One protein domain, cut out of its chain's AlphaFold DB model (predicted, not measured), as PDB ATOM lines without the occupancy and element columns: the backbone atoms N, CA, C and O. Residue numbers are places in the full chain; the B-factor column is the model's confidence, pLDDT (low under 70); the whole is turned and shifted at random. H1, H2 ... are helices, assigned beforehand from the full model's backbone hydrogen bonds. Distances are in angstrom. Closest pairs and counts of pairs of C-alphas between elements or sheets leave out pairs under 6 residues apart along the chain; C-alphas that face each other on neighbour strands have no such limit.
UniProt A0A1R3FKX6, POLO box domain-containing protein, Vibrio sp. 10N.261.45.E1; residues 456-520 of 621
ATOM      1  N   GLU A 456      38.105  36.929  28.707       88.88
ATOM      2  CA  GLU A 456      38.437  37.808  27.594       88.88
ATOM      3  C   GLU A 456      37.369  37.731  26.482       88.88
ATOM      4  O   GLU A 456      37.038  36.639  26.003       88.88
ATOM      5  N   PRO A 457      36.809  38.870  26.032       88.38
ATOM      6  CA  PRO A 457      35.751  38.876  25.023       88.38
ATOM      7  C   PRO A 457      36.228  38.313  23.681       88.38
ATOM      8  O   PRO A 457      35.474  37.600  23.021       88.38
ATOM      9  N   LEU A 458      37.487  38.569  23.317       90.44
ATOM     10  CA  LEU A 458      38.104  38.053  22.098       90.44
ATOM     11  C   LEU A 458      38.129  36.520  22.089       90.44
ATOM     12  O   LEU A 458      37.679  35.905  21.126       90.44
ATOM     13  N   PHE A 459      38.575  35.902  23.188       90.88
ATOM     14  CA  PHE A 459      38.602  34.447  23.332       90.88
ATOM     15  C   PHE A 459      37.198  33.844  23.226       90.88
ATOM     16  O   PHE A 459      36.994  32.883  22.488       90.88
ATOM     17  N   ARG A 460      36.206  34.428  23.911       90.19
ATOM     18  CA  ARG A 460      34.811  33.950  23.864       90.19
ATOM     19  C   ARG A 460      34.233  34.005  22.452       90.19
ATOM     20  O   ARG A 460      33.569  33.061  22.029       90.19
ATOM     21  N   MET A 461      34.488  35.091  21.724       91.56
ATOM     22  CA  MET A 461      34.001  35.255  20.353       91.56
ATOM     23  C   MET A 461      34.737  34.342  19.369       91.56
ATOM     24  O   MET A 461      34.091  33.708  18.537       91.56
ATOM     25  N   ALA A 462      36.058  34.199  19.497       91.25
ATOM     26  CA  ALA A 462      36.847  33.258  18.703       91.25
ATOM     27  C   ALA A 462      36.398  31.804  18.934       91.25
ATOM     28  O   ALA A 462      36.216  31.047  17.982       91.25
ATOM     29  N   PHE A 463      36.134  31.431  20.190       92.19
ATOM     30  CA  PHE A 463      35.591  30.124  20.558       92.19
ATOM     31  C   PHE A 463      34.201  29.885  19.949       92.19
ATOM     32  O   PHE A 463      33.930  28.813  19.399       92.19
ATOM     33  N   ALA A 464      33.322  30.890  20.006       90.81
ATOM     34  CA  ALA A 464      31.994  30.822  19.403       90.81
ATOM     35  C   ALA A 464      32.065  30.671  17.873       90.81
ATOM     36  O   ALA A 464      31.366  29.827  17.311       90.81
ATOM     37  N   LEU A 465      32.942  31.424  17.200       91.81
ATOM     38  CA  LEU A 465      33.159  31.300  15.757       91.81
ATOM     39  C   LEU A 465      33.713  29.921  15.379       91.81
ATOM     40  O   LEU A 465      33.204  29.313  14.441       91.81
ATOM     41  N   ALA A 466      34.691  29.388  16.118       89.88
ATOM     42  CA  ALA A 466      35.222  28.039  15.894       89.88
ATOM     43  C   ALA A 466      34.135  26.964  16.006       89.88
ATOM     44  O   ALA A 466      34.057  26.070  15.163       89.88
ATOM     45  N   SER A 467      33.243  27.105  16.989       89.25
ATOM     46  CA  SER A 467      32.100  26.204  17.168       89.25
ATOM     47  C   SER A 467      31.127  26.293  15.986       89.25
ATOM     48  O   SER A 467      30.689  25.276  15.449       89.25
ATOM     49  N   LEU A 468      30.823  27.512  15.524       86.50
ATOM     50  CA  LEU A 468      29.965  27.735  14.357       86.50
ATOM     51  C   LEU A 468      30.582  27.186  13.070       86.50
ATOM     52  O   LEU A 468      29.865  26.605  12.261       86.50
ATOM     53  N   VAL A 469      31.890  27.335  12.873       86.62
ATOM     54  CA  VAL A 469      32.629  26.780  11.730       86.62
ATOM     55  C   VAL A 469      32.569  25.253  11.725       86.62
ATOM     56  O   VAL A 469      32.288  24.655  10.689       86.62
ATOM     57  N   GLU A 470      32.744  24.606  12.878       83.88
ATOM     58  CA  GLU A 470      32.682  23.144  12.986       83.88
ATOM     59  C   GLU A 470      31.276  22.587  12.691       83.88
ATOM     60  O   GLU A 470      31.128  21.527  12.066       83.88
ATOM     61  N   ILE A 471      30.234  23.311  13.105       78.75
ATOM     62  CA  ILE A 471      28.835  22.934  12.865       78.75
ATOM     63  C   ILE A 471      28.425  23.223  11.417       78.75
ATOM     64  O   ILE A 471      27.849  22.359  10.759       78.75
ATOM     65  N   SER A 472      28.723  24.421  10.912       78.50
ATOM     66  CA  SER A 472      28.297  24.883   9.585       78.50
ATOM     67  C   SER A 472      29.156  24.344   8.442       78.50
ATOM     68  O   SER A 472      28.675  24.248   7.316       78.50
ATOM     69  N   GLY A 473      30.417  23.993   8.698       76.44
ATOM     70  CA  GLY A 473      31.395  23.672   7.658       76.44
ATOM     71  C   GLY A 473      31.871  24.887   6.849       76.44
ATOM     72  O   GLY A 473      32.497  24.690   5.800       76.44
ATOM     73  N   TYR A 474      31.563  26.106   7.319       84.19
ATOM     74  CA  TYR A 474      31.997  27.380   6.746       84.19
ATOM     75  C   TYR A 474      33.513  27.553   6.877       84.19
ATOM     76  O   TYR A 474      34.074  27.318   7.942       84.19
ATOM     77  N   VAL A 475      34.177  27.995   5.809       84.31
ATOM     78  CA  VAL A 475      35.618  28.276   5.817       84.31
ATOM     79  C   VAL A 475      35.832  29.773   6.028       84.31
ATOM     80  O   VAL A 475      35.248  30.597   5.326       84.31
ATOM     81  N   VAL A 476      36.658  30.117   7.016       83.88
ATOM     82  CA  VAL A 476      37.031  31.504   7.313       83.88
ATOM     83  C   VAL A 476      38.233  31.875   6.452       83.88
ATOM     84  O   VAL A 476      39.336  31.389   6.683       83.88
ATOM     85  N   GLU A 477      38.011  32.735   5.465       81.88
ATOM     86  CA  GLU A 477      39.072  33.309   4.634       81.88
ATOM     87  C   GLU A 477      39.636  34.565   5.310       81.88
ATOM     88  O   GLU A 477      38.882  35.478   5.654       81.88
ATOM     89  N   SER A 478      40.954  34.612   5.515       80.88
ATOM     90  CA  SER A 478      41.664  35.765   6.075       80.88
ATOM     91  C   SER A 478      43.093  35.824   5.541       80.88
ATOM     92  O   SER A 478      43.742  34.794   5.407       80.88
ATOM     93  N   ASP A 479      43.624  37.028   5.334       78.75
ATOM     94  CA  ASP A 479      45.034  37.228   4.968       78.75
ATOM     95  C   ASP A 479      46.000  36.976   6.147       78.75
ATOM     96  O   ASP A 479      47.220  36.970   5.978       78.75
ATOM     97  N   LYS A 480      45.473  36.811   7.370       77.00
ATOM     98  CA  LYS A 480      46.264  36.685   8.608       77.00
ATOM     99  C   LYS A 480      46.655  35.243   8.940       77.00
ATOM    100  O   LYS A 480      47.551  35.041   9.761       77.00
ATOM    101  N   PHE A 481      45.989  34.254   8.346       81.38
ATOM    102  CA  PHE A 481      46.251  32.832   8.563       81.38
ATOM    103  C   PHE A 481      45.717  31.987   7.405       81.38
ATOM    104  O   PHE A 481      44.718  32.328   6.781       81.38
ATOM    105  N   GLU A 482      46.335  30.832   7.178       73.25
ATOM    106  CA  GLU A 482      45.821  29.804   6.271       73.25
ATOM    107  C   GLU A 482      45.355  28.609   7.106       73.25
ATOM    108  O   GLU A 482      46.158  27.940   7.759       73.25
ATOM    109  N   LEU A 483      44.044  28.361   7.118       74.38
ATOM    110  CA  LEU A 483      43.436  27.242   7.834       74.38
ATOM    111  C   LEU A 483      42.871  26.230   6.841       74.38
ATOM    112  O   LEU A 483      42.037  26.565   6.002       74.38
ATOM    113  N   ASP A 484      43.296  24.974   6.973       64.62
ATOM    114  CA  ASP A 484      42.685  23.862   6.247       64.62
ATOM    115  C   ASP A 484      41.364  23.454   6.917       64.62
ATOM    116  O   ASP A 484      41.225  23.522   8.143       64.62
ATOM    117  N   ARG A 485      40.405  22.961   6.127       56.28
ATOM    118  CA  ARG A 485      39.052  22.570   6.557       56.28
ATOM    119  C   ARG A 485      39.046  21.504   7.658       56.28
ATOM    120  O   ARG A 485      38.065  21.383   8.388       56.28
ATOM    121  N   TRP A 486      40.121  20.723   7.770       56.97
ATOM    122  CA  TRP A 486      40.291  19.656   8.762       56.97
ATOM    123  C   TRP A 486      41.205  20.031   9.937       56.97
ATOM    124  O   TRP A 486      41.622  19.154  10.697       56.97
ATOM    125  N   SER A 487      41.532  21.314  10.101       73.75
ATOM    126  CA  SER A 487      42.348  21.771  11.226       73.75
ATOM    127  C   SER A 487      41.623  21.552  12.561       73.75
ATOM    128  O   SER A 487      40.397  21.587  12.657       73.75
ATOM    129  N   ASN A 488      42.394  21.284  13.616       80.31
ATOM    130  CA  ASN A 488      41.862  21.005  14.951       80.31
ATOM    131  C   ASN A 488      41.101  22.227  15.508       80.31
ATOM    132  O   ASN A 488      41.580  23.351  15.380       80.31
ATOM    133  N   PHE A 489      39.977  22.003  16.199       85.94
ATOM    134  CA  PHE A 489      39.197  23.044  16.882       85.94
ATOM    135  C   PHE A 489      40.063  24.010  17.707       85.94
ATOM    136  O   PHE A 489      39.912  25.224  17.609       85.94
ATOM    137  N   ASN A 490      41.034  23.491  18.464       86.69
ATOM    138  CA  ASN A 490      41.921  24.324  19.280       86.69
ATOM    139  C   ASN A 490      42.771  25.282  18.430       86.69
ATOM    140  O   ASN A 490      43.057  26.394  18.864       86.69
ATOM    141  N   ILE A 491      43.159  24.863  17.220       86.69
ATOM    142  CA  ILE A 491      43.907  25.700  16.275       86.69
ATOM    143  C   ILE A 491      42.995  26.810  15.753       86.69
ATOM    144  O   ILE A 491      43.411  27.963  15.745       86.69
ATOM    145  N   HIS A 492      41.739  26.502  15.415       86.50
ATOM    146  CA  HIS A 492      40.769  27.521  15.003       86.50
ATOM    147  C   HIS A 492      40.576  28.601  16.066       86.50
ATOM    148  O   HIS A 492      40.631  29.779  15.736       86.50
ATOM    149  N   VAL A 493      40.415  28.231  17.341       89.31
ATOM    150  CA  VAL A 493      40.248  29.224  18.416       89.31
ATOM    151  C   VAL A 493      41.462  30.149  18.505       89.31
ATOM    152  O   VAL A 493      41.297  31.363  18.560       89.31
ATOM    153  N   ILE A 494      42.675  29.595  18.476       89.38
ATOM    154  CA  ILE A 494      43.913  30.380  18.586       89.38
ATOM    155  C   ILE A 494      44.117  31.283  17.362       89.38
ATOM    156  O   ILE A 494      44.501  32.441  17.510       89.38
ATOM    157  N   GLU A 495      43.853  30.785  16.157       88.94
ATOM    158  CA  GLU A 495      43.999  31.569  14.927       88.94
ATOM    159  C   GLU A 495      42.925  32.659  14.814       88.94
ATOM    160  O   GLU A 495      43.230  33.795  14.456       88.94
ATOM    161  N   PHE A 496      41.686  32.381  15.227       90.50
ATOM    162  CA  PHE A 496      40.617  33.383  15.252       90.50
ATOM    163  C   PHE A 496      40.842  34.471  16.300       90.50
ATOM    164  O   PHE A 496      40.379  35.589  16.101       90.50
ATOM    165  N   MET A 497      41.620  34.218  17.358       90.06
ATOM    166  CA  MET A 497      42.077  35.284  18.261       90.06
ATOM    167  C   MET A 497      43.008  36.302  17.578       90.06
ATOM    168  O   MET A 497      43.263  37.356  18.147       90.06
ATOM    169  N   LYS A 498      43.515  36.042  16.365       89.88
ATOM    170  CA  LYS A 498      44.285  37.035  15.588       89.88
ATOM    171  C   LYS A 498      43.392  38.003  14.798       89.88
ATOM    172  O   LYS A 498      43.897  38.968  14.218       89.88
ATOM    173  N   LEU A 499      42.084  37.748  14.745       89.75
ATOM    174  CA  LEU A 499      41.100  38.622  14.105       89.75
ATOM    175  C   LEU A 499      40.634  39.727  15.057       89.75
ATOM    176  O   LEU A 499      40.709  39.594  16.277       89.75
ATOM    177  N   SER A 500      40.111  40.816  14.498       91.25
ATOM    178  CA  SER A 500      39.370  41.803  15.280       91.25
ATOM    179  C   SER A 500      37.983  41.269  15.650       91.25
ATOM    180  O   SER A 500      37.426  40.393  14.987       91.25
ATOM    181  N   ILE A 501      37.383  41.832  16.699       88.56
ATOM    182  CA  ILE A 501      36.013  41.488  17.112       88.56
ATOM    183  C   ILE A 501      35.011  41.701  15.962       88.56
ATOM    184  O   ILE A 501      34.118  40.880  15.764       88.56
ATOM    185  N   GLU A 502      35.182  42.763  15.178       89.50
ATOM    186  CA  GLU A 502      34.319  43.095  14.037       89.50
ATOM    187  C   GLU A 502      34.447  42.064  12.904       89.50
ATOM    188  O   GLU A 502      33.443  41.622  12.341       89.50
ATOM    189  N   GLU A 503      35.676  41.625  12.606       90.12
ATOM    190  CA  GLU A 503      35.942  40.555  11.639       90.12
ATOM    191  C   GLU A 503      35.284  39.245  12.096       90.12
ATOM    192  O   GLU A 503      34.575  38.603  11.315       90.12
ATOM    193  N   ILE A 504      35.442  38.880  13.375       90.44
ATOM    194  CA  ILE A 504      34.827  37.678  13.953       90.44
ATOM    195  C   ILE A 504      33.304  37.744  13.830       90.44
ATOM    196  O   ILE A 504      32.694  36.793  13.347       90.44
ATOM    197  N   GLN A 505      32.680  38.863  14.201       90.44
ATOM    198  CA  GLN A 505      31.230  39.044  14.086       90.44
ATOM    199  C   GLN A 505      30.744  38.926  12.635       90.44
ATOM    200  O   GLN A 505      29.733  38.267  12.376       90.44
ATOM    201  N   SER A 506      31.483  39.497  11.677       91.50
ATOM    202  CA  SER A 506      31.178  39.359  10.248       91.50
ATOM    203  C   SER A 506      31.217  37.895   9.802       91.50
ATOM    204  O   SER A 506      30.283  37.410   9.156       91.50
ATOM    205  N   HIS A 507      32.260  37.156  10.189       90.56
ATOM    206  CA  HIS A 507      32.381  35.734   9.869       90.56
ATOM    207  C   HIS A 507      31.342  34.872  10.589       90.56
ATOM    208  O   HIS A 507      30.841  33.929   9.982       90.56
ATOM    209  N   MET A 508      30.951  35.206  11.821       90.06
ATOM    210  CA  MET A 508      29.844  34.536  12.510       90.06
ATOM    211  C   MET A 508      28.541  34.699  11.719       90.06
ATOM    212  O   MET A 508      27.845  33.714  11.489       90.06
ATOM    213  N   GLY A 509      28.247  35.908  11.226       86.81
ATOM    214  CA  GLY A 509      27.089  36.151  10.363       86.81
ATOM    215  C   GLY A 509      27.129  35.317   9.079       86.81
ATOM    216  O   GLY A 509      26.157  34.642   8.742       86.81
ATOM    217  N   LYS A 510      28.279  35.288   8.393       88.19
ATOM    218  CA  LYS A 510      28.476  34.467   7.184       88.19
ATOM    219  C   LYS A 510      28.342  32.968   7.467       88.19
ATOM    220  O   LYS A 510      27.716  32.265   6.679       88.19
ATOM    221  N   ALA A 511      28.868  32.485   8.593       86.56
ATOM    222  CA  ALA A 511      28.765  31.088   9.008       86.56
ATOM    223  C   ALA A 511      27.313  30.677   9.286       86.56
ATOM    224  O   ALA A 511      26.888  29.599   8.874       86.56
ATOM    225  N   VAL A 512      26.529  31.551   9.926       84.44
ATOM    226  CA  VAL A 512      25.094  31.328  10.163       84.44
ATOM    227  C   VAL A 512      24.325  31.268   8.843       84.44
ATOM    228  O   VAL A 512      23.550  30.337   8.633       84.44
ATOM    229  N   ILE A 513      24.586  32.199   7.917       83.81
ATOM    230  CA  ILE A 513      23.975  32.183   6.578       83.81
ATOM    231  C   ILE A 513      24.347  30.895   5.833       83.81
ATOM    232  O   ILE A 513      23.483  30.248   5.242       83.81
ATOM    233  N   HIS A 514      25.616  30.489   5.886       82.50
ATOM    234  CA  HIS A 514      26.086  29.253   5.264       82.50
ATOM    235  C   HIS A 514      25.388  28.020   5.850       82.50
ATOM    236  O   HIS A 514      24.934  27.157   5.102       82.50
ATOM    237  N   HIS A 515      25.226  27.960   7.175       79.50
ATOM    238  CA  HIS A 515      24.513  26.869   7.835       79.50
ATOM    239  C   HIS A 515      23.045  26.792   7.400       79.50
ATOM    240  O   HIS A 515      22.562  25.713   7.062       79.50
ATOM    241  N   ALA A 516      22.363  27.938   7.350       76.19
ATOM    242  CA  ALA A 516      20.960  28.027   6.955       76.19
ATOM    243  C   ALA A 516      20.710  27.653   5.482       76.19
ATOM    244  O   ALA A 516      19.593  27.284   5.132       76.19
ATOM    245  N   THR A 517      21.727  27.742   4.617       75.06
ATOM    246  CA  THR A 517      21.562  27.598   3.157       75.06
ATOM    247  C   THR A 517      22.189  26.336   2.565       75.06
ATOM    248  O   THR A 517      21.631  25.787   1.619       75.06
ATOM    249  N   VAL A 518      23.328  25.861   3.085       69.12
ATOM    250  CA  VAL A 518      24.135  24.802   2.439       69.12
ATOM    251  C   VAL A 518      23.954  23.420   3.084       69.12
ATOM    252  O   VAL A 518      24.332  22.425   2.478       69.12
ATOM    253  N   GLY A 519      23.315  23.326   4.259       57.34
ATOM    254  CA  GLY A 519      22.837  22.065   4.849       57.34
ATOM    255  C   GLY A 519      23.879  20.964   4.950       57.34
ATOM    256  O   GLY A 519      23.891  20.020   4.168       57.34
ATOM    257  N   THR A 520      24.774  21.080   5.925       53.06
ATOM    258  CA  THR A 520      26.019  20.310   5.901       53.06
ATOM    259  C   THR A 520      26.075  19.097   6.827       53.06
ATOM    260  O   THR A 520      27.043  18.348   6.715       53.06
TER     261      THR A 520
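Overview. This is residues 456 to 520 of the 621 residues of the protein "POLO box domain-containing protein" of Vibrio sp. 10N.261.45.E1 (UniProt A0A1R3FKX6). Two long helices, H1 and H3, lie side by side and run the same way, and a short helix, H2, packs on H1 at a steep angle. Between H1 and H2 the backbone makes a wide loop without a named element, residues 473 to 488, which folds back from the end of H1 to the start of H2. The printed part has 65 residues, with three named helices in the order H1, H2, H3 and no named strand; the class is all helix. The whole is compact, with a radius of gyration of the C-alphas of 10.7 A, and the C-alphas span 31 by 22 by 20 A.

Arrangement. H1, residues 457 to 472, touches H2, residues 489 to 496. Their closest C-alphas are those of Ala 462 and Phe 496, 5.1 A apart. The two helices run opposite ways at a steep tilt of 54 degrees, with their centres 8.5 A apart. H1 also touches H3, residues 501 to 518. The closest C-alphas of H1 and H3 are those of Ser 472 and His 515, 4.6 A apart. H1 and H3 run the same way at a shallow tilt of 16 degrees, with 10.2 A from centre to centre. H2 and H3 are close but not clearly touching: their closest C-alphas, those of Phe 496 and Ile 504, are 7.3 A apart. These two run opposite ways at a steep tilt of 49 degrees. In H1, H2 and H3 every O i to N i+4 pair is within hydrogen-bond range.

Along the chain. H1 runs from Pro 457, with its C-alpha at (35.751, 38.876, 25.023), to Ser 472, and measures 22.1 A from first to last C-alpha. H2 runs from Phe 489, with its C-alpha at (39.197, 23.044, 16.882), to Phe 496. H3, the longest helix with 18 residues, runs from Ile 501 to Val 518, whose C-alpha is at (24.135, 24.802, 2.439), and measures 25.2 A.

Size, cuts and confidence. The two C-alphas farthest apart are those of Glu 456 and Gly 519, 31.8 A. The printed part runs from 456 to 520 and has no cut. The link from H1 to H2 is long, with 16 residues, and its C-alphas lie 6 to 14 A from the mean of all C-alphas. The link from H2 to H3 is tight, with 4 residues. The mean pLDDT of the printed part is 83.3, and the model's confidence is under 70 at residues 484 to 486 and 518 to 520, of which 518 belongs to H3.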